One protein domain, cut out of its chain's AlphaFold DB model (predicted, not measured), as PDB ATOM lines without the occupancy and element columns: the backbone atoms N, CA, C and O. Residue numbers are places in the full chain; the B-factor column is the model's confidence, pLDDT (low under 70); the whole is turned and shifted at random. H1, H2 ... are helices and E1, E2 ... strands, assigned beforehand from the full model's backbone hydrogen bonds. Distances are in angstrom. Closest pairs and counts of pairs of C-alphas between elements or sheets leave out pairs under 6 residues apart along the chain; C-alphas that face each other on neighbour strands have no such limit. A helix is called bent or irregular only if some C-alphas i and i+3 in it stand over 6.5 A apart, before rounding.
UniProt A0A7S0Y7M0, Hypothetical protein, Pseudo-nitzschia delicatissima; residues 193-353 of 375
ATOM      1  N   ASP A 193     205.810 109.721 224.038       91.38
ATOM      2  CA  ASP A 193     206.182 110.961 223.352       91.38
ATOM      3  C   ASP A 193     205.232 112.109 223.694       91.38
ATOM      4  O   ASP A 193     205.640 113.272 223.769       91.38
ATOM      5  N   ARG A 194     203.944 111.805 223.890       94.19
ATOM      6  CA  ARG A 194     202.960 112.791 224.354       94.19
ATOM      7  C   ARG A 194     203.124 113.097 225.837       94.19
ATOM      8  O   ARG A 194     203.032 114.266 226.206       94.19
ATOM      9  N   LEU A 195     203.389 112.090 226.665       94.25
ATOM     10  CA  LEU A 195     203.608 112.271 228.101       94.25
ATOM     11  C   LEU A 195     204.838 113.130 228.402       94.25
ATOM     12  O   LEU A 195     204.763 114.038 229.222       94.25
ATOM     13  N   LEU A 196     205.944 112.921 227.685       94.06
ATOM     14  CA  LEU A 196     207.179 113.696 227.853       94.06
ATOM     15  C   LEU A 196     207.029 115.180 227.483       94.06
ATOM     16  O   LEU A 196     207.869 115.997 227.864       94.06
ATOM     17  N   LYS A 197     205.969 115.542 226.749       95.12
ATOM     18  CA  LYS A 197     205.630 116.932 226.408       95.12
ATOM     19  C   LYS A 197     204.790 117.621 227.484       95.12
ATOM     20  O   LYS A 197     204.582 118.830 227.385       95.12
ATOM     21  N   LEU A 198     204.303 116.892 228.490       95.69
ATOM     22  CA  LEU A 198     203.554 117.486 229.591       95.69
ATOM     23  C   LEU A 198     204.492 118.295 230.511       95.69
ATOM     24  O   LEU A 198     205.628 117.876 230.766       95.69
ATOM     25  N   PRO A 199     204.049 119.456 231.030       93.12
ATOM     26  CA  PRO A 199     204.874 120.294 231.896       93.12
ATOM     27  C   PRO A 199     205.357 119.543 233.144       93.12
ATOM     28  O   PRO A 199     204.557 118.993 233.895       93.12
ATOM     29  N   GLY A 200     206.675 119.511 233.366       94.19
ATOM     30  CA  GLY A 200     207.282 118.869 234.536       94.19
ATOM     31  C   GLY A 200     207.408 117.342 234.459       94.19
ATOM     32  O   GLY A 200     207.945 116.749 235.387       94.19
ATOM     33  N   TRP A 201     206.961 116.690 233.377       95.62
ATOM     34  CA  TRP A 201     206.950 115.221 233.286       95.62
ATOM     35  C   TRP A 201     208.272 114.600 232.855       95.62
ATOM     36  O   TRP A 201     208.556 113.470 233.237       95.62
ATOM     37  N   LYS A 202     209.086 115.317 232.079       95.56
ATOM     38  CA  LYS A 202     210.425 114.858 231.697       95.56
ATOM     39  C   LYS A 202     211.387 114.984 232.882       95.56
ATOM     40  O   LYS A 202     211.384 116.019 233.548       95.56
ATOM     41  N   ALA A 203     212.259 113.998 233.096       93.06
ATOM     42  CA  ALA A 203     213.239 113.987 234.189       93.06
ATOM     43  C   ALA A 203     214.104 115.260 234.239       93.06
ATOM     44  O   ALA A 203     214.382 115.805 235.304       93.06
ATOM     45  N   THR A 204     214.463 115.798 233.072       94.00
ATOM     46  CA  THR A 204     215.272 117.019 232.940       94.00
ATOM     47  C   THR A 204     214.469 118.321 233.076       94.00
ATOM     48  O   THR A 204     215.016 119.398 232.849       94.00
ATOM     49  N   SER A 205     213.164 118.257 233.351       95.31
ATOM     50  CA  SER A 205     212.304 119.440 233.433       95.31
ATOM     51  C   SER A 205     212.469 120.171 234.766       95.31
ATOM     52  O   SER A 205     212.356 119.579 235.844       95.31
ATOM     53  N   THR A 206     212.664 121.489 234.684       94.62
ATOM     54  CA  THR A 206     212.673 122.403 235.835       94.62
ATOM     55  C   THR A 206     211.272 122.818 236.280       94.62
ATOM     56  O   THR A 206     211.124 123.377 237.363       94.62
ATOM     57  N   THR A 207     210.241 122.546 235.475       96.31
ATOM     58  CA  THR A 207     208.848 122.810 235.834       96.31
ATOM     59  C   THR A 207     208.390 121.854 236.938       96.31
ATOM     60  O   THR A 207     208.806 120.688 236.991       96.31
ATOM     61  N   GLU A 208     207.521 122.348 237.817       94.94
ATOM     62  CA  GLU A 208     206.875 121.531 238.839       94.94
ATOM     63  C   GLU A 208     205.951 120.488 238.179       94.94
ATOM     64  O   GLU A 208     205.108 120.855 237.353       94.94
ATOM     65  N   PRO A 209     206.133 119.187 238.468       94.38
ATOM     66  CA  PRO A 209     205.285 118.137 237.920       94.38
ATOM     67  C   PRO A 209     203.856 118.242 238.454       94.38
ATOM     68  O   PRO A 209     203.632 118.456 239.640       94.38
ATOM     69  N   GLN A 210     202.887 118.012 237.574       95.88
ATOM     70  CA  GLN A 210     201.474 117.879 237.925       95.88
ATOM     71  C   GLN A 210     201.003 116.447 237.675       95.88
ATOM     72  O   GLN A 210     201.512 115.779 236.767       95.88
ATOM     73  N   ASN A 211     199.995 115.992 238.427       96.19
ATOM     74  CA  ASN A 211     199.319 114.734 238.109       96.19
ATOM     75  C   ASN A 211     198.658 114.798 236.719       96.19
ATOM     76  O   ASN A 211     198.439 115.873 236.149       96.19
ATOM     77  N   ILE A 212     198.339 113.631 236.161       95.94
ATOM     78  CA  ILE A 212     197.857 113.517 234.779       95.94
ATOM     79  C   ILE A 212     196.528 114.242 234.538       95.94
ATOM     80  O   ILE A 212     196.311 114.787 233.455       95.94
ATOM     81  N   LEU A 213     195.658 114.315 235.547       96.50
ATOM     82  CA  LEU A 213     194.371 114.998 235.443       96.50
ATOM     83  C   LEU A 213     194.536 116.514 235.357       96.50
ATOM     84  O   LEU A 213     193.872 117.153 234.540       96.50
ATOM     85  N   LEU A 214     195.431 117.092 236.158       96.44
ATOM     86  CA  LEU A 214     195.767 118.514 236.103       96.44
ATOM     87  C   LEU A 214     196.508 118.857 234.808       96.44
ATOM     88  O   LEU A 214     196.083 119.766 234.096       96.44
ATOM     89  N   ALA A 215     197.540 118.084 234.460       96.12
ATOM     90  CA  ALA A 215     198.376 118.329 233.285       96.12
ATOM     91  C   ALA A 215     197.583 118.313 231.964       96.12
ATOM     92  O   ALA A 215     197.931 119.018 231.017       96.12
ATOM     93  N   LEU A 216     196.506 117.523 231.900       95.88
ATOM     94  CA  LEU A 216     195.613 117.425 230.740       95.88
ATOM     95  C   LEU A 216     194.331 118.264 230.879       95.88
ATOM     96  O   LEU A 216     193.491 118.250 229.978       95.88
ATOM     97  N   GLY A 217     194.138 118.966 232.001       96.19
ATOM     98  CA  GLY A 217     192.927 119.741 232.274       96.19
ATOM     99  C   GLY A 217     191.652 118.895 232.389       96.19
ATOM    100  O   GLY A 217     190.575 119.368 232.043       96.19
ATOM    101  N   LEU A 218     191.742 117.646 232.855       95.94
ATOM    102  CA  LEU A 218     190.647 116.664 232.875       95.94
ATOM    103  C   LEU A 218     189.845 116.621 234.182       95.94
ATOM    104  O   LEU A 218     188.811 115.963 234.217       95.94
ATOM    105  N   ASN A 219     190.247 117.336 235.237       95.06
ATOM    106  CA  ASN A 219     189.555 117.291 236.538       95.06
ATOM    107  C   ASN A 219     188.047 117.564 236.460       95.06
ATOM    108  O   ASN A 219     187.261 116.946 237.175       95.06
ATOM    109  N   HIS A 220     187.638 118.482 235.581       94.38
ATOM    110  CA  HIS A 220     186.235 118.851 235.389       94.38
ATOM    111  C   HIS A 220     185.403 117.763 234.689       94.38
ATOM    112  O   HIS A 220     184.180 117.832 234.710       94.38
ATOM    113  N   LYS A 221     186.051 116.777 234.054       94.62
ATOM    114  CA  LYS A 221     185.382 115.659 233.379       94.62
ATOM    115  C   LYS A 221     185.097 114.482 234.311       94.62
ATOM    116  O   LYS A 221     184.329 113.604 233.936       94.62
ATOM    117  N   ILE A 222     185.694 114.456 235.504       94.44
ATOM    118  CA  ILE A 222     185.416 113.421 236.501       94.44
ATOM    119  C   ILE A 222     184.100 113.764 237.182       94.44
ATOM    120  O   ILE A 222     183.979 114.808 237.826       94.44
ATOM    121  N   SER A 223     183.122 112.876 237.025       94.31
ATOM    122  CA  SER A 223     181.805 113.032 237.635       94.31
ATOM    123  C   SER A 223     181.877 112.995 239.164       94.31
ATOM    124  O   SER A 223     182.725 112.311 239.741       94.31
ATOM    125  N   ASP A 224     180.930 113.652 239.836       95.50
ATOM    126  CA  ASP A 224     180.822 113.564 241.297       95.50
ATOM    127  C   ASP A 224     180.553 112.128 241.769       95.50
ATOM    128  O   ASP A 224     181.003 111.741 242.844       95.50
ATOM    129  N   ALA A 225     179.890 111.304 240.948       94.38
ATOM    130  CA  ALA A 225     179.714 109.883 241.229       94.38
ATOM    131  C   ALA A 225     181.054 109.125 241.248       94.38
ATOM    132  O   ALA A 225     181.262 108.293 242.123       94.38
ATOM    133  N   SER A 226     181.978 109.431 240.332       94.25
ATOM    134  CA  SER A 226     183.319 108.827 240.310       94.25
ATOM    135  C   SER A 226     184.193 109.314 241.468       94.25
ATOM    136  O   SER A 226     184.916 108.519 242.057       94.25
ATOM    137  N   ARG A 227     184.091 110.597 241.847       95.56
ATOM    138  CA  ARG A 227     184.811 111.147 243.014       95.56
ATOM    139  C   ARG A 227     184.360 110.526 244.335       95.56
ATOM    140  O   ARG A 227     185.157 110.408 245.254       95.56
ATOM    141  N   ASN A 228     183.087 110.139 244.411       95.12
ATOM    142  CA  ASN A 228     182.458 109.555 245.593       95.12
ATOM    143  C   ASN A 228     182.103 108.071 245.385       95.12
ATOM    144  O   ASN A 228     181.122 107.587 245.947       95.12
ATOM    145  N   ALA A 229     182.864 107.351 244.549       92.50
ATOM    146  CA  ALA A 229     182.504 106.002 244.109       92.50
ATOM    147  C   ALA A 229     182.485 104.953 245.236       92.50
ATOM    148  O   ALA A 229     181.899 103.886 245.057       92.50
ATOM    149  N   GLY A 230     183.107 105.239 246.384       94.25
ATOM    150  CA  GLY A 230     183.101 104.366 247.552       94.25
ATOM    151  C   GLY A 230     184.393 104.437 248.356       94.25
ATOM    152  O   GLY A 230     185.126 105.423 248.300       94.25
ATOM    153  N   ILE A 231     184.646 103.376 249.123       96.50
ATOM    154  CA  ILE A 231     185.845 103.212 249.948       96.50
ATOM    155  C   ILE A 231     186.896 102.449 249.138       96.50
ATOM    156  O   ILE A 231     186.583 101.468 248.463       96.50
ATOM    157  N   TRP A 232     188.145 102.904 249.206       97.69
ATOM    158  CA  TRP A 232     189.283 102.220 248.604       97.69
ATOM    159  C   TRP A 232     190.024 101.403 249.655       97.69
ATOM    160  O   TRP A 232     190.752 101.955 250.482       97.69
ATOM    161  N   ASP A 233     189.883 100.085 249.606       97.88
ATOM    162  CA  ASP A 233     190.550  99.175 250.531       97.88
ATOM    163  C   ASP A 233     191.941  98.806 250.003       97.88
ATOM    164  O   ASP A 233     192.079  98.449 248.828       97.88
ATOM    165  N   PRO A 234     192.996  98.873 250.833       97.69
ATOM    166  CA  PRO A 234     194.324  98.468 250.407       97.69
ATOM    167  C   PRO A 234     194.399  96.949 250.247       97.69
ATOM    168  O   PRO A 234     193.999  96.204 251.139       97.69
ATOM    169  N   ILE A 235     194.989  96.501 249.143       97.50
ATOM    170  CA  ILE A 235     195.376  95.110 248.925       97.50
ATOM    171  C   ILE A 235     196.797  94.944 249.456       97.50
ATOM    172  O   ILE A 235     197.686  95.726 249.114       97.50
ATOM    173  N   ARG A 236     197.024  93.943 250.311       96.44
ATOM    174  CA  ARG A 236     198.310  93.799 251.027       96.44
ATOM    175  C   ARG A 236     199.141  92.606 250.585       96.44
ATOM    176  O   ARG A 236     200.310  92.514 250.951       96.44
ATOM    177  N   THR A 237     198.560  91.693 249.814       94.50
ATOM    178  CA  THR A 237     199.241  90.475 249.368       94.50
ATOM    179  C   THR A 237     198.993  90.206 247.894       94.50
ATOM    180  O   THR A 237     198.001  90.653 247.317       94.50
ATOM    181  N   TYR A 238     199.907  89.454 247.285       91.94
ATOM    182  CA  TYR A 238     199.776  89.047 245.893       91.94
ATOM    183  C   TYR A 238     198.594  88.091 245.680       91.94
ATOM    184  O   TYR A 238     197.870  88.232 244.701       91.94
ATOM    185  N   ASP A 239     198.357  87.163 246.611       90.56
ATOM    186  CA  ASP A 239     197.209  86.256 246.529       90.56
ATOM    187  C   ASP A 239     195.885  87.024 246.585       90.56
ATOM    188  O   ASP A 239     195.024  86.804 245.739       90.56
ATOM    189  N   GLU A 240     195.749  88.000 247.491       93.25
ATOM    190  CA  GLU A 240     194.560  88.859 247.540       93.25
ATOM    191  C   GLU A 240     194.374  89.656 246.237       93.25
ATOM    192  O   GLU A 240     193.250  89.767 245.739       93.25
ATOM    193  N   LEU A 241     195.460  90.195 245.666       93.81
ATOM    194  CA  LEU A 241     195.422  90.894 244.380       93.81
ATOM    195  C   LEU A 241     194.916  89.972 243.270       93.81
ATOM    196  O   LEU A 241     193.970  90.313 242.559       93.81
ATOM    197  N   ARG A 242     195.525  88.793 243.145       89.75
ATOM    198  CA  ARG A 242     195.187  87.800 242.126       89.75
ATOM    199  C   ARG A 242     193.741  87.347 242.261       89.75
ATOM    200  O   ARG A 242     193.028  87.297 241.264       89.75
ATOM    201  N   ASP A 243     193.292  87.042 243.472       89.12
ATOM    202  CA  ASP A 243     191.927  86.582 243.722       89.12
ATOM    203  C   ASP A 243     190.912  87.693 243.408       89.12
ATOM    204  O   ASP A 243     189.875  87.432 242.795       89.12
ATOM    205  N   THR A 244     191.252  88.950 243.719       91.62
ATOM    206  CA  THR A 244     190.446  90.120 243.337       91.62
ATOM    207  C   THR A 244     190.347  90.249 241.815       91.62
ATOM    208  O   THR A 244     189.256  90.449 241.292       91.62
ATOM    209  N   LEU A 245     191.448  90.083 241.077       90.38
ATOM    210  CA  LEU A 245     191.484  90.276 239.622       90.38
ATOM    211  C   LEU A 245     190.950  89.079 238.813       90.38
ATOM    212  O   LEU A 245     190.369  89.267 237.743       90.38
ATOM    213  N   LYS A 246     191.111  87.839 239.301       83.50
ATOM    214  CA  LYS A 246     190.665  86.612 238.602       83.50
ATOM    215  C   LYS A 246     189.155  86.560 238.403       83.50
ATOM    216  O   LYS A 246     188.682  85.905 237.479       83.50
ATOM    217  N   THR A 247     188.399  87.264 239.237       74.31
ATOM    218  CA  THR A 247     186.941  87.329 239.122       74.31
ATOM    219  C   THR A 247     186.467  87.992 237.820       74.31
ATOM    220  O   THR A 247     185.334  87.739 237.418       74.31
ATOM    221  N   ASN A 248     187.294  88.810 237.143       60.66
ATOM    222  CA  ASN A 248     186.827  89.686 236.052       60.66
ATOM    223  C   ASN A 248     187.794  89.888 234.875       60.66
ATOM    224  O   ASN A 248     187.515  90.707 234.003       60.66
ATOM    225  N   GLY A 249     188.909  89.158 234.815       72.88
ATOM    226  CA  GLY A 249     189.893  89.338 233.748       72.88
ATOM    227  C   GLY A 249     190.936  88.230 233.702       72.88
ATOM    228  O   GLY A 249     190.651  87.055 233.971       72.88
ATOM    229  N   ILE A 250     192.167  88.607 233.353       77.12
ATOM    230  CA  ILE A 250     193.294  87.667 233.294       77.12
ATOM    231  C   ILE A 250     193.904  87.351 234.661       77.12
ATOM    232  O   ILE A 250     194.687  86.419 234.759       77.12
ATOM    233  N   GLY A 251     193.516  88.073 235.718       84.31
ATOM    234  CA  GLY A 251     194.027  87.850 237.074       84.31
ATOM    235  C   GLY A 251     195.280  88.650 237.436       84.31
ATOM    236  O   GLY A 251     195.835  88.430 238.508       84.31
ATOM    237  N   TYR A 252     195.701  89.586 236.581       89.88
ATOM    238  CA  TYR A 252     196.933  90.363 236.735       89.88
ATOM    239  C   TYR A 252     196.691  91.835 236.410       89.88
ATOM    240  O   TYR A 252     195.837  92.166 235.587       89.88
ATOM    241  N   LEU A 253     197.459  92.716 237.054       92.62
ATOM    242  CA  LEU A 253     197.499  94.131 236.699       92.62
ATOM    243  C   LEU A 253     198.147  94.301 235.314       92.62
ATOM    244  O   LEU A 253     199.081  93.568 235.001       92.62
ATOM    245  N   PRO A 254     197.712  95.250 234.477       91.81
ATOM    246  CA  PRO A 254     198.383  95.532 233.213       91.81
ATOM    247  C   PRO A 254     199.752  96.201 233.425       91.81
ATOM    248  O   PRO A 254     199.887  97.107 234.252       91.81
ATOM    249  N   TRP A 255     200.765  95.787 232.659       90.94
ATOM    250  CA  TRP A 255     202.136  96.299 232.748       90.94
ATOM    251  C   TRP A 255     202.858  96.275 231.398       90.94
ATOM    252  O   TRP A 255     203.384  95.247 230.994       90.94
ATOM    253  N   PHE A 256     202.885  97.417 230.704       85.56
ATOM    254  CA  PHE A 256     203.607  97.642 229.440       85.56
ATOM    255  C   PHE A 256     203.696  96.420 228.516       85.56
ATOM    256  O   PHE A 256     204.656  95.661 228.573       85.56
ATOM    257  N   GLU A 257     202.713  96.247 227.631       80.94
ATOM    258  CA  GLU A 257     202.667  95.116 226.675       80.94
ATOM    259  C   GLU A 257     202.429  93.735 227.317       80.94
ATOM    260  O   GLU A 257     202.000  92.824 226.615       80.94
ATOM    261  N   THR A 258     202.603  93.591 228.635       84.88
ATOM    262  CA  THR A 258     202.497  92.323 229.368       84.88
ATOM    263  C   THR A 258     201.597  92.440 230.607       84.88
ATOM    264  O   THR A 258     201.196  93.538 231.010       84.88
ATOM    265  N   PRO A 259     201.217  91.321 231.235       87.75
ATOM    266  CA  PRO A 259     200.684  91.342 232.587       87.75
ATOM    267  C   PRO A 259     201.800  91.575 233.619       87.75
ATOM    268  O   PRO A 259     202.924  91.104 233.467       87.75
ATOM    269  N   MET A 260     201.479  92.268 234.708       89.94
ATOM    270  CA  MET A 260     202.408  92.532 235.801       89.94
ATOM    271  C   MET A 260     202.774  91.241 236.528       89.94
ATOM    272  O   MET A 260     201.937  90.597 237.168       89.94
ATOM    273  N   MET A 261     204.057  90.909 236.469       85.56
ATOM    274  CA  MET A 261     204.636  89.767 237.160       85.56
ATOM    275  C   MET A 261     204.807  90.053 238.659       85.56
ATOM    276  O   MET A 261     205.029  91.208 239.043       85.56
ATOM    277  N   PRO A 262     204.760  89.027 239.531       87.00
ATOM    278  CA  PRO A 262     205.205  89.177 240.910       87.00
ATOM    279  C   PRO A 262     206.660  89.667 240.952       87.00
ATOM    280  O   PRO A 262     207.578  88.943 240.581       87.00
ATOM    281  N   SER A 263     206.876  90.884 241.444       90.38
ATOM    282  CA  SER A 263     208.200  91.503 241.563       90.38
ATOM    283  C   SER A 263     208.402  92.118 242.946       90.38
ATOM    284  O   SER A 263     207.450  92.260 243.721       90.38
ATOM    285  N   GLU A 264     209.641  92.490 243.274       92.94
ATOM    286  CA  GLU A 264     209.935  93.240 244.502       92.94
ATOM    287  C   GLU A 264     209.196  94.586 244.514       92.94
ATOM    288  O   GLU A 264     208.543  94.905 245.503       92.94
ATOM    289  N   ASN A 265     209.154  95.298 243.382       94.94
ATOM    290  CA  ASN A 265     208.430  96.568 243.264       94.94
ATOM    291  C   ASN A 265     206.925  96.416 243.536       94.94
ATOM    292  O   ASN A 265     206.342  97.229 244.255       94.94
ATOM    293  N   LEU A 266     206.280  95.368 243.006       94.94
ATOM    294  CA  LEU A 266     204.867  95.108 243.294       94.94
ATOM    295  C   LEU A 266     204.655  94.762 244.775       94.94
ATOM    296  O   LEU A 266     203.710  95.253 245.393       94.94
ATOM    297  N   ARG A 267     205.533  93.942 245.367       95.31
ATOM    298  CA  ARG A 267     205.466  93.596 246.797       95.31
ATOM    299  C   ARG A 267     205.612  94.830 247.682       95.31
ATOM    300  O   ARG A 267     204.844  94.981 248.631       95.31
ATOM    301  N   ASP A 268     206.524  95.729 247.340       95.94
ATOM    302  CA  ASP A 268     206.721  96.987 248.052       95.94
ATOM    303  C   ASP A 268     205.491  97.893 247.949       95.94
ATOM    304  O   ASP A 268     205.050  98.458 248.954       95.94
ATOM    305  N   SER A 269     204.882  97.996 246.766       97.25
ATOM    306  CA  SER A 269     203.634  98.744 246.582       97.25
ATOM    307  C   SER A 269     202.467  98.151 247.375       97.25
ATOM    308  O   SER A 269     201.730  98.898 248.023       97.25
ATOM    309  N   LEU A 270     202.319  96.823 247.401       97.19
ATOM    310  CA  LEU A 270     201.328  96.125 248.234       97.19
ATOM    311  C   LEU A 270     201.559  96.411 249.728       97.19
ATOM    312  O   LEU A 270     200.635  96.791 250.452       97.19
ATOM    313  N   ALA A 271     202.808  96.311 250.191       96.00
ATOM    314  CA  ALA A 271     203.174  96.582 251.579       96.00
ATOM    315  C   ALA A 271     202.866  98.035 251.980       96.00
ATOM    316  O   ALA A 271     202.301  98.276 253.050       96.00
ATOM    317  N   LYS A 272     203.145  99.000 251.096       95.81
ATOM    318  CA  LYS A 272     202.843 100.428 251.295       95.81
ATOM    319  C   LYS A 272     201.351 100.761 251.174       95.81
ATOM    320  O   LYS A 272     200.931 101.811 251.647       95.81
ATOM    321  N   GLY A 273     200.529  99.865 250.625       96.50
ATOM    322  CA  GLY A 273     199.097 100.108 250.401       96.50
ATOM    323  C   GLY A 273     198.822 100.974 249.173       96.50
ATOM    324  O   GLY A 273     197.785 101.622 249.100       96.50
ATOM    325  N   LEU A 274     199.759 100.979 248.225       97.69
ATOM    326  CA  LEU A 274     199.664 101.670 246.937       97.69
ATOM    327  C   LEU A 274     198.886 100.866 245.887       97.69
ATOM    328  O   LEU A 274     198.687 101.338 244.770       97.69
ATOM    329  N   VAL A 275     198.466  99.650 246.237       98.25
ATOM    330  CA  VAL A 275     197.540  98.834 245.453       98.25
ATOM    331  C   VAL A 275     196.228  98.768 246.215       98.25
ATOM    332  O   VAL A 275     196.208  98.362 247.378       98.25
ATOM    333  N   ARG A 276     195.134  99.201 245.591       98.12
ATOM    334  CA  ARG A 276     193.836  99.348 246.255       98.12
ATOM    335  C   ARG A 276     192.710  98.861 245.362       98.12
ATOM    336  O   ARG A 276     192.772  99.006 244.143       98.12
ATOM    337  N   LYS A 277     191.667  98.322 245.987       97.06
ATOM    338  CA  LYS A 277     190.400  97.967 245.342       97.06
ATOM    339  C   LYS A 277     189.285  98.878 245.815       97.06
ATOM    340  O   LYS A 277     189.243  99.248 246.985       97.06
ATOM    341  N   LEU A 278     188.360  99.191 244.925       96.44
ATOM    342  CA  LEU A 278     187.132  99.885 245.290       96.44
ATOM    343  C   LEU A 278     186.121  98.865 245.836       96.44
ATOM    344  O   LEU A 278     185.764  97.915 245.131       96.44
ATOM    345  N   SER A 279     185.669  99.036 247.083       94.75
ATOM    346  CA  SER A 279     184.833  98.047 247.780       94.75
ATOM    347  C   SER A 279     183.569  97.693 246.983       94.75
ATOM    348  O   SER A 279     182.903  98.569 246.435       94.75
ATOM    349  N   ASN A 280     183.196  96.407 246.967       89.25
ATOM    350  CA  ASN A 280     182.031  95.871 246.235       89.25
ATOM    351  C   ASN A 280     182.069  96.084 244.712       89.25
ATOM    352  O   ASN A 280     181.038  96.005 244.044       89.25
ATOM    353  N   THR A 281     183.249  96.344 244.155       90.50
ATOM    354  CA  THR A 281     183.458  96.450 242.714       90.50
ATOM    355  C   THR A 281     184.658  95.613 242.296       90.50
ATOM    356  O   THR A 281     185.429  95.134 243.125       90.50
ATOM    357  N   ASN A 282     184.840  95.488 240.986       84.88
ATOM    358  CA  ASN A 282     185.968  94.782 240.387       84.88
ATOM    359  C   ASN A 282     187.004  95.768 239.846       84.88
ATOM    360  O   ASN A 282     187.583  95.563 238.781       84.88
ATOM    361  N   CYS A 283     187.163  96.890 240.548       93.50
ATOM    362  CA  CYS A 283     188.097  97.932 240.183       93.50
ATOM    363  C   CYS A 283     189.296  97.925 241.119       93.50
ATOM    364  O   CYS A 283     189.145  97.995 242.340       93.50
ATOM    365  N   VAL A 284     190.479  97.854 240.523       96.12
ATOM    366  CA  VAL A 284     191.765  97.881 241.210       96.12
ATOM    367  C   VAL A 284     192.649  98.899 240.514       96.12
ATOM    368  O   VAL A 284     192.705  98.936 239.284       96.12
ATOM    369  N   PHE A 285     193.381  99.687 241.294       96.94
ATOM    370  CA  PHE A 285     194.563 100.368 240.784       96.94
ATOM    371  C   PHE A 285     195.791 100.010 241.612       96.94
ATOM    372  O   PHE A 285     195.689  99.644 242.784       96.94
ATOM    373  N   GLY A 286     196.958 100.125 240.992       97.56
ATOM    374  CA  GLY A 286     198.248  99.992 241.647       97.56
ATOM    375  C   GLY A 286     199.203 101.075 241.178       97.56
ATOM    376  O   GLY A 286     199.396 101.242 239.978       97.56
ATOM    377  N   LEU A 287     199.821 101.782 242.120       97.75
ATOM    378  CA  LEU A 287     200.974 102.641 241.860       97.75
ATOM    379  C   LEU A 287     202.238 101.822 242.119       97.75
ATOM    380  O   LEU A 287     202.576 101.534 243.269       97.75
ATOM    381  N   VAL A 288     202.906 101.399 241.048       96.94
ATOM    382  CA  VAL A 288     204.043 100.468 241.108       96.94
ATOM    383  C   VAL A 288     205.280 101.115 240.518       96.94
ATOM    384  O   VAL A 288     205.203 101.785 239.488       96.94
ATOM    385  N   GLN A 289     206.413 100.935 241.191       94.75
ATOM    386  CA  GLN A 289     207.679 101.475 240.723       94.75
ATOM    387  C   GLN A 289     208.113 100.769 239.429       94.75
ATOM    388  O   GLN A 289     208.141  99.540 239.341       94.75
ATOM    389  N   ASN A 290     208.432 101.570 238.425       87.94
ATOM    390  CA  ASN A 290     209.043 101.193 237.171       87.94
ATOM    391  C   ASN A 290     210.529 100.932 237.399       87.94
ATOM    392  O   ASN A 290     211.269 101.806 237.843       87.94
ATOM    393  N   ASP A 291     210.960  99.728 237.072       79.81
ATOM    394  CA  ASP A 291     212.358  99.320 237.070       79.81
ATOM    395  C   ASP A 291     213.058  99.624 235.744       79.81
ATOM    396  O   ASP A 291     214.267  99.431 235.654       79.81
ATOM    397  N   ASN A 292     212.345 100.117 234.724       76.38
ATOM    398  CA  ASN A 292     212.952 100.454 233.442       76.38
ATOM    399  C   ASN A 292     213.845 101.706 233.570       76.38
ATOM    400  O   ASN A 292     213.324 102.827 233.609       76.38
ATOM    401  N   PRO A 293     215.185 101.556 233.543       63.12
ATOM    402  CA  PRO A 293     216.111 102.669 233.739       63.12
ATOM    403  C   PRO A 293     216.120 103.649 232.557       63.12
ATOM    404  O   PRO A 293     216.701 104.724 232.658       63.12
ATOM    405  N   ASN A 294     215.494 103.284 231.434       64.00
ATOM    406  CA  ASN A 294     215.418 104.106 230.228       64.00
ATOM    407  C   ASN A 294     214.136 104.953 230.172       64.00
ATOM    408  O   ASN A 294     213.790 105.481 229.114       64.00
ATOM    409  N   CYS A 295     213.389 105.057 231.275       77.50
ATOM    410  CA  CYS A 295     212.230 105.932 231.332       77.50
ATOM    411  C   CYS A 295     212.683 107.385 231.539       77.50
ATOM    412  O   CYS A 295     213.084 107.771 232.629       77.50
ATOM    413  N   ASP A 296     212.560 108.219 230.504       88.69
ATOM    414  CA  ASP A 296     212.864 109.662 230.564       88.69
ATOM    415  C   ASP A 296     211.863 110.478 231.416       88.69
ATOM    416  O   ASP A 296     211.875 111.719 231.410       88.69
ATOM    417  N   LEU A 297     210.958 109.805 232.126       90.06
ATOM    418  CA  LEU A 297     210.006 110.440 233.017       90.06
ATOM    419  C   LEU A 297     210.647 110.844 234.339       90.06
ATOM    420  O   LEU A 297     211.588 110.238 234.828       90.06
ATOM    421  N   LYS A 298     210.090 111.893 234.939       92.62
ATOM    422  CA  LYS A 298     210.511 112.409 236.241       92.62
ATOM    423  C   LYS A 298     210.104 111.498 237.397       92.62
ATOM    424  O   LYS A 298     210.751 111.530 238.432       92.62
ATOM    425  N   SER A 299     209.019 110.749 237.232       91.88
ATOM    426  CA  SER A 299     208.525 109.810 238.231       91.88
ATOM    427  C   SER A 299     208.923 108.397 237.873       91.88
ATOM    428  O   SER A 299     208.768 107.981 236.723       91.88
ATOM    429  N   ASP A 300     209.321 107.659 238.898       92.75
ATOM    430  CA  ASP A 300     209.614 106.238 238.800       92.75
ATOM    431  C   ASP A 300     208.357 105.385 238.979       92.75
ATOM    432  O   ASP A 300     208.473 104.176 239.045       92.75
ATOM    433  N   TYR A 301     207.157 105.955 239.106       95.25
ATOM    434  CA  TYR A 301     205.932 105.184 239.342       95.25
ATOM    435  C   TYR A 301     205.036 105.130 238.118       95.25
ATOM    436  O   TYR A 301     204.972 106.070 237.336       95.25
ATOM    437  N   VAL A 302     204.291 104.036 237.996       95.62
ATOM    438  CA  VAL A 302     203.307 103.775 236.944       95.62
ATOM    439  C   VAL A 302     201.993 103.425 237.615       95.62
ATOM    440  O   VAL A 302     201.958 102.598 238.525       95.62
ATOM    441  N   CYS A 303     200.910 104.039 237.153       97.06
ATOM    442  CA  CYS A 303     199.569 103.663 237.564       97.06
ATOM    443  C   CYS A 303     199.041 102.561 236.648       97.06
ATOM    444  O   CYS A 303     198.904 102.750 235.439       97.06
ATOM    445  N   SER A 304     198.751 101.407 237.227       96.19
ATOM    446  CA  SER A 304     198.109 100.283 236.560       96.19
ATOM    447  C   SER A 304     196.655 100.202 237.008       96.19
ATOM    448  O   SER A 304     196.406 100.171 238.211       96.19
ATOM    449  N   ILE A 305     195.696 100.195 236.078       95.06
ATOM    450  CA  ILE A 305     194.260 100.191 236.398       95.06
ATOM    451  C   ILE A 305     193.557  99.017 235.717       95.06
ATOM    452  O   ILE A 305     193.635  98.842 234.501       95.06
ATOM    453  N   VAL A 306     192.784  98.269 236.498       93.69
ATOM    454  CA  VAL A 306     191.783  97.317 236.010       93.69
ATOM    455  C   VAL A 306     190.414  97.814 236.454       93.69
ATOM    456  O   VAL A 306     190.182  98.051 237.639       93.69
ATOM    457  N   ALA A 307     189.503  98.007 235.505       91.44
ATOM    458  CA  ALA A 307     188.144  98.450 235.786       91.44
ATOM    459  C   ALA A 307     187.172  97.878 234.751       91.44
ATOM    460  O   ALA A 307     187.390  97.999 233.547       91.44
ATOM    461  N   THR A 308     186.068  97.299 235.220       86.81
ATOM    462  CA  THR A 308     185.041  96.705 234.351       86.81
ATOM    463  C   THR A 308     184.047  97.725 233.796       86.81
ATOM    464  O   THR A 308     183.356  97.436 232.825       86.81
ATOM    465  N   GLU A 309     183.963  98.917 234.395       87.56
ATOM    466  CA  GLU A 309     183.054  99.983 233.968       87.56
ATOM    467  C   GLU A 309     183.789 101.329 233.817       87.56
ATOM    468  O   GLU A 309     184.617 101.672 234.672       87.56
ATOM    469  N   PRO A 310     183.419 102.151 232.812       88.94
ATOM    470  CA  PRO A 310     183.893 103.527 232.623       88.94
ATOM    471  C   PRO A 310     183.981 104.370 233.900       88.94
ATOM    472  O   PRO A 310     185.004 104.993 234.175       88.94
ATOM    473  N   LYS A 311     182.920 104.358 234.715       91.19
ATOM    474  CA  LYS A 311     182.826 105.192 235.921       91.19
ATOM    475  C   LYS A 311     183.854 104.814 236.994       91.19
ATOM    476  O   LYS A 311     184.306 105.695 237.723       91.19
ATOM    477  N   TYR A 312     184.210 103.527 237.086       93.12
ATOM    478  CA  TYR A 312     185.193 103.027 238.047       93.12
ATOM    479  C   TYR A 312     186.617 103.283 237.572       93.12
ATOM    480  O   TYR A 312     187.479 103.562 238.393       93.12
ATOM    481  N   PHE A 313     186.851 103.270 236.258       93.81
ATOM    482  CA  PHE A 313     188.117 103.740 235.706       93.81
ATOM    483  C   PHE A 313     188.379 105.203 236.094       93.81
ATOM    484  O   PHE A 313     189.446 105.526 236.609       93.81
ATOM    485  N   ASP A 314     187.387 106.078 235.900       95.06
ATOM    486  CA  ASP A 314     187.507 107.491 236.269       95.06
ATOM    487  C   ASP A 314     187.713 107.659 237.786       95.06
ATOM    488  O   ASP A 314     188.493 108.511 238.209       95.06
ATOM    489  N   ALA A 315     187.061 106.822 238.605       96.31
ATOM    490  CA  ALA A 315     187.248 106.797 240.056       96.31
ATOM    491  C   ALA A 315     188.661 106.342 240.458       96.31
ATOM    492  O   ALA A 315     189.275 106.961 241.319       96.31
ATOM    493  N   ALA A 316     189.195 105.296 239.823       96.69
ATOM    494  CA  ALA A 316     190.554 104.811 240.052       96.69
ATOM    495  C   ALA A 316     191.599 105.866 239.689       96.69
ATOM    496  O   ALA A 316     192.547 106.086 240.436       96.69
ATOM    497  N   LEU A 317     191.415 106.543 238.554       96.81
ATOM    498  CA  LEU A 317     192.324 107.593 238.114       96.81
ATOM    499  C   LEU A 317     192.252 108.828 239.021       96.81
ATOM    500  O   LEU A 317     193.288 109.428 239.308       96.81
ATOM    501  N   TRP A 318     191.048 109.200 239.472       97.31
ATOM    502  CA  TRP A 318     190.848 110.238 240.483       97.31
ATOM    503  C   TRP A 318     191.592 109.901 241.773       97.31
ATOM    504  O   TRP A 318     192.398 110.702 242.240       97.31
ATOM    505  N   GLU A 319     191.352 108.700 242.299       97.81
ATOM    506  CA  GLU A 319     191.948 108.233 243.542       97.81
ATOM    507  C   GLU A 319     193.471 108.183 243.432       97.81
ATOM    508  O   GLU A 319     194.155 108.789 244.243       97.81
ATOM    509  N   ALA A 320     194.029 107.579 242.381       97.50
ATOM    510  CA  ALA A 320     195.476 107.517 242.172       97.50
ATOM    511  C   ALA A 320     196.156 108.903 242.126       97.50
ATOM    512  O   ALA A 320     197.346 109.013 242.419       97.50
ATOM    513  N   CYS A 321     195.422 109.962 241.763       97.38
ATOM    514  CA  CYS A 321     195.915 111.342 241.732       97.38
ATOM    515  C   CYS A 321     195.759 112.100 243.063       97.38
ATOM    516  O   CYS A 321     196.099 113.286 243.108       97.38
ATOM    517  N   ASN A 322     195.233 111.461 244.112       96.19
ATOM    518  CA  ASN A 322     195.059 112.062 245.431       96.19
ATOM    519  C   ASN A 322     196.421 112.481 246.019       96.19
ATOM    520  O   ASN A 322     197.410 111.745 245.962       96.19
ATOM    521  N   GLU A 323     196.468 113.686 246.590       96.00
ATOM    522  CA  GLU A 323     197.677 114.283 247.164       96.00
ATOM    523  C   GLU A 323     198.260 113.446 248.315       96.00
ATOM    524  O   GLU A 323     199.465 113.510 248.565       96.00
ATOM    525  N   GLU A 324     197.448 112.603 248.965       96.06
ATOM    526  CA  GLU A 324     197.901 111.702 250.032       96.06
ATOM    527  C   GLU A 324     198.984 110.711 249.581       96.06
ATOM    528  O   GLU A 324     199.823 110.302 250.386       96.06
ATOM    529  N   TYR A 325     199.005 110.348 248.293       96.06
ATOM    530  CA  TYR A 325     199.984 109.407 247.752       96.06
ATOM    531  C   TYR A 325     201.310 110.078 247.401       96.06
ATOM    532  O   TYR A 325     202.342 109.413 247.392       96.06
ATOM    533  N   VAL A 326     201.331 111.391 247.166       95.56
ATOM    534  CA  VAL A 326     202.514 112.111 246.663       95.56
ATOM    535  C   VAL A 326     203.762 111.913 247.540       95.56
ATOM    536  O   VAL A 326     204.823 111.627 246.979       95.56
ATOM    537  N   PRO A 327     203.690 111.954 248.887       96.12
ATOM    538  CA  PRO A 327     204.843 111.642 249.734       96.12
ATOM    539  C   PRO A 327     205.372 110.211 249.554       96.12
ATOM    540  O   PRO A 327     206.575 109.981 249.664       96.12
ATOM    541  N   LEU A 328     204.493 109.250 249.250       94.31
ATOM    542  CA  LEU A 328     204.854 107.847 249.012       94.31
ATOM    543  C   LEU A 328     205.498 107.640 247.632       94.31
ATOM    544  O   LEU A 328     206.257 106.688 247.455       94.31
ATOM    545  N   LEU A 329     205.248 108.558 246.694       93.38
ATOM    546  CA  LEU A 329     205.833 108.595 245.349       93.38
ATOM    547  C   LEU A 329     207.117 109.443 245.278       93.38
ATOM    548  O   LEU A 329     207.501 109.918 244.213       93.38
ATOM    549  N   GLY A 330     207.765 109.704 246.418       92.38
ATOM    550  CA  GLY A 330     208.978 110.528 246.462       92.38
ATOM    551  C   GLY A 330     208.733 112.012 246.169       92.38
ATOM    552  O   GLY A 330     209.655 112.719 245.772       92.38
ATOM    553  N   GLY A 331     207.501 112.495 246.353       94.25
ATOM    554  CA  GLY A 331     207.128 113.889 246.111       94.25
ATOM    555  C   GLY A 331     206.782 114.210 244.655       94.25
ATOM    556  O   GLY A 331     206.616 115.383 244.325       94.25
ATOM    557  N   ILE A 332     206.683 113.206 243.776       95.12
ATOM    558  CA  ILE A 332     206.466 113.402 242.338       95.12
ATOM    559  C   ILE A 332     205.070 112.873 241.959       95.12
ATOM    560  O   ILE A 332     204.858 111.664 241.942       95.12
ATOM    561  N   PRO A 333     204.098 113.753 241.648       94.88
ATOM    562  CA  PRO A 333     202.710 113.369 241.385       94.88
ATOM    563  C   PRO A 333     202.455 112.905 239.942       94.88
ATOM    564  O   PRO A 333     201.340 112.500 239.619       94.88
ATOM    565  N   SER A 334     203.432 113.027 239.039       94.06
ATOM    566  CA  SER A 334     203.291 112.564 237.658       94.06
ATOM    567  C   SER A 334     203.472 111.049 237.589       94.06
ATOM    568  O   SER A 334     204.348 110.502 238.240       94.06
ATOM    569  N   PHE A 335     202.663 110.352 236.799       94.19
ATOM    570  CA  PHE A 335     202.869 108.937 236.481       94.19
ATOM    571  C   PHE A 335     202.104 108.586 235.197       94.19
ATOM    572  O   PHE A 335     200.992 109.078 234.986       94.19
ATOM    573  N   PRO A 336     202.655 107.749 234.307       94.12
ATOM    574  CA  PRO A 336     201.910 107.177 233.198       94.12
ATOM    575  C   PRO A 336     200.814 106.248 233.720       94.12
ATOM    576  O   PRO A 336     200.916 105.687 234.811       94.12
ATOM    577  N   CYS A 337     199.785 106.050 232.901       93.56
ATOM    578  CA  CYS A 337     198.720 105.099 233.181       93.56
ATOM    579  C   CYS A 337     198.742 103.972 232.142       93.56
ATOM    580  O   CYS A 337     198.708 104.245 230.941       93.56
ATOM    581  N   VAL A 338     198.767 102.728 232.612       93.25
ATOM    582  CA  VAL A 338     198.491 101.517 231.830       93.25
ATOM    583  C   VAL A 338     197.165 100.966 232.329       93.25
ATOM    584  O   VAL A 338     196.924 100.943 233.535       93.25
ATOM    585  N   PHE A 339     196.278 100.547 231.434       92.19
ATOM    586  CA  PHE A 339     194.975 100.065 231.877       92.19
ATOM    587  C   PHE A 339     194.361  99.008 230.977       92.19
ATOM    588  O   PHE A 339     194.618  98.953 229.774       92.19
ATOM    589  N   GLU A 340     193.518  98.188 231.594       89.19
ATOM    590  CA  GLU A 340     192.681  97.210 230.921       89.19
ATOM    591  C   GLU A 340     191.378  97.860 230.442       89.19
ATOM    592  O   GLU A 340     190.746  98.640 231.154       89.19
ATOM    593  N   THR A 341     190.969  97.534 229.219       77.75
ATOM    594  CA  THR A 341     189.683  97.923 228.647       77.75
ATOM    595  C   THR A 341     188.968  96.686 228.111       77.75
ATOM    596  O   THR A 341     189.543  95.895 227.358       77.75
ATOM    597  N   LEU A 342     187.711  96.499 228.520       66.56
ATOM    598  CA  LEU A 342     186.871  95.396 228.048       66.56
ATOM    599  C   LEU A 342     186.107  95.768 226.765       66.56
ATOM    600  O   LEU A 342     185.888  94.904 225.920       66.56
ATOM    601  N   GLU A 343     185.793  97.051 226.548       62.47
ATOM    602  CA  GLU A 343     185.135  97.570 225.341       62.47
ATOM    603  C   GLU A 343     185.487  99.049 225.098       62.47
ATOM    604  O   GLU A 343     185.765  99.796 226.036       62.47
ATOM    605  N   ARG A 344     185.418  99.509 223.836       54.00
ATOM    606  CA  ARG A 344     185.557 100.932 223.462       54.00
ATOM    607  C   ARG A 344     184.332 101.734 223.933       54.00
ATOM    608  O   ARG A 344     183.511 102.139 223.113       54.00
ATOM    609  N   GLN A 345     184.189 101.961 225.234       53.84
ATOM    610  CA  GLN A 345     183.160 102.843 225.785       53.84
ATOM    611  C   GLN A 345     183.786 104.126 226.341       53.84
ATOM    612  O   GLN A 345     184.881 104.128 226.898       53.84
ATOM    613  N   VAL A 346     183.115 105.253 226.096       55.03
ATOM    614  CA  VAL A 346     183.684 106.598 226.246       55.03
ATOM    615  C   VAL A 346     183.693 107.025 227.721       55.03
ATOM    616  O   VAL A 346     182.651 107.363 228.275       55.03
ATOM    617  N   SER A 347     184.886 107.031 228.326       73.56
ATOM    618  CA  SER A 347     185.236 107.633 229.629       73.56
ATOM    619  C   SER A 347     186.415 108.614 229.471       73.56
ATOM    620  O   SER A 347     186.730 109.025 228.346       73.56
ATOM    621  N   LEU A 348     187.140 108.955 230.548       83.56
ATOM    622  CA  LEU A 348     188.449 109.613 230.429       83.56
ATOM    623  C   LEU A 348     189.472 108.822 229.606       83.56
ATOM    624  O   LEU A 348     190.413 109.434 229.101       83.56
ATOM    625  N   GLN A 349     189.285 107.512 229.411       78.25
ATOM    626  CA  GLN A 349     190.182 106.656 228.623       78.25
ATOM    627  C   GLN A 349     190.506 107.260 227.248       78.25
ATOM    628  O   GLN A 349     191.663 107.277 226.840       78.25
ATOM    629  N   GLY A 350     189.509 107.831 226.560       81.56
ATOM    630  CA  GLY A 350     189.706 108.466 225.249       81.56
ATOM    631  C   GLY A 350     190.435 109.816 225.291       81.56
ATOM    632  O   GLY A 350     190.868 110.311 224.255       81.56
ATOM    633  N   SER A 351     190.564 110.427 226.473       89.06
ATOM    634  CA  SER A 351     191.301 111.681 226.679       89.06
ATOM    635  C   SER A 351     192.754 111.456 227.111       89.06
ATOM    636  O   SER A 351     193.545 112.398 227.063       89.06
ATOM    637  N   LEU A 352     193.114 110.239 227.531       90.19
ATOM    638  CA  LEU A 352     194.474 109.924 227.949       90.19
ATOM    639  C   LEU A 352     195.419 109.800 226.742       90.19
ATOM    640  O   LEU A 352     195.016 109.349 225.666       90.19
ATOM    641  N   PRO A 353     196.693 110.198 226.891       89.06
ATOM    642  CA  PRO A 353     197.716 109.987 225.877       89.06
ATOM    643  C   PRO A 353     198.073 108.499 225.840       89.06
ATOM    644  O   PRO A 353     198.977 108.049 226.536       89.06
TER     645      PRO A 353
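AT A GLANCE: This is residues 193 to 353 of the 375 residues of the protein "Hypothetical protein" of Pseudo-nitzschia delicatissima (UniProt A0A7S0Y7M0). A twisted sheet of five strands forms the core, with H5 slantwise over one face and residues 252 to 260 of the long link from H3 to H4 over the opposite face. Shorter helices surround this core: H2 and H7 pack on H5, while H4 sits beside the strands. The printed part has 161 residues, with seven named helices and five named strands in the order H1 H2 E1 H3 H4 E2 E3 E4 H5 H6 E5 H7. The mixed sheet runs E1, E2, E3, E4, E5, and the class is mixed, helices and strands, with under half of the residues in named elements. The whole is compact, with a radius of gyration of the C-alphas of 14.7 A and spans of 43 by 35 by 28 A.

IN THESE COORDINATES: After residues 193 to 211, with no named element, H1 is residues 212 to 215, beginning at C-alpha 212 (197.857, 113.517, 234.779). H2 is residues 224 to 227 and E1 residues 232 to 234. H3, residues 238 to 246, measures 11.9 A, and H4, residues 264 to 272, 12.2 A. E2 is residues 275 to 278, E3 residues 284 to 289, 16.3 A, and E4 residues 301 to 306, 16.5 A. H5, residues 310 to 320, measures 15.5 A. H6, residues 323 to 329, is only just irregular: C-alphas 324 and 327 are 6.9 A apart. E5 is residues 337 to 341, 12.4 A, and H7, residues 348 to 351, ends at C-alpha 351 (191.301, 111.681, 226.679).

HOW THE PARTS SIT: E2, E3 and E4 form a meander, each strand the antiparallel neighbour of the one before, with N 276 and O 285 at 2.9 A and N 286 and O 304 at 2.8 A. Edge strand E1 is antiparallel to E2, with N 233 and O 277 at 2.8 A. Edge strand E5 is parallel to E4, with N 338 and O 303 at 2.8 A; E4, H5 H6, E5 is a strand-helix-strand unit, two parallel neighbours with helices between, its crossover right-handed. H5 is on the sheet at a height of 7.8 A, making two layers, helix on one face; it lies over E3 at 37 degrees on the local plane. H4 stands at the sheet's level, 1.8 A; H3 and H6 only graze the sheet. H5 touches H2, closest C-alphas Ser 226 and Ala 315 at 4.4 A, and H7, Asp 314 and Leu 348 at 6.3 A. H1 is close to H5 but not clearly touching, closest C-alphas Leu 213 and Trp 318 at 7.8 A. Every O i to N i+4 pair is within hydrogen-bond range in H3, H4 and H5; H6 has 1 of 3, and 3 of 4 O i to N i+3 pairs, while H1, H2 and H7 are too short.

THE WHOLE: The C-alphas farthest apart, Thr 206 and Thr 247, are 43.6 A apart. The printed part has no cut; the links H3 to H4 and E3 to E4 are long. pLDDT is under 70 at residues 248, 293 to 294 and 342 to 346.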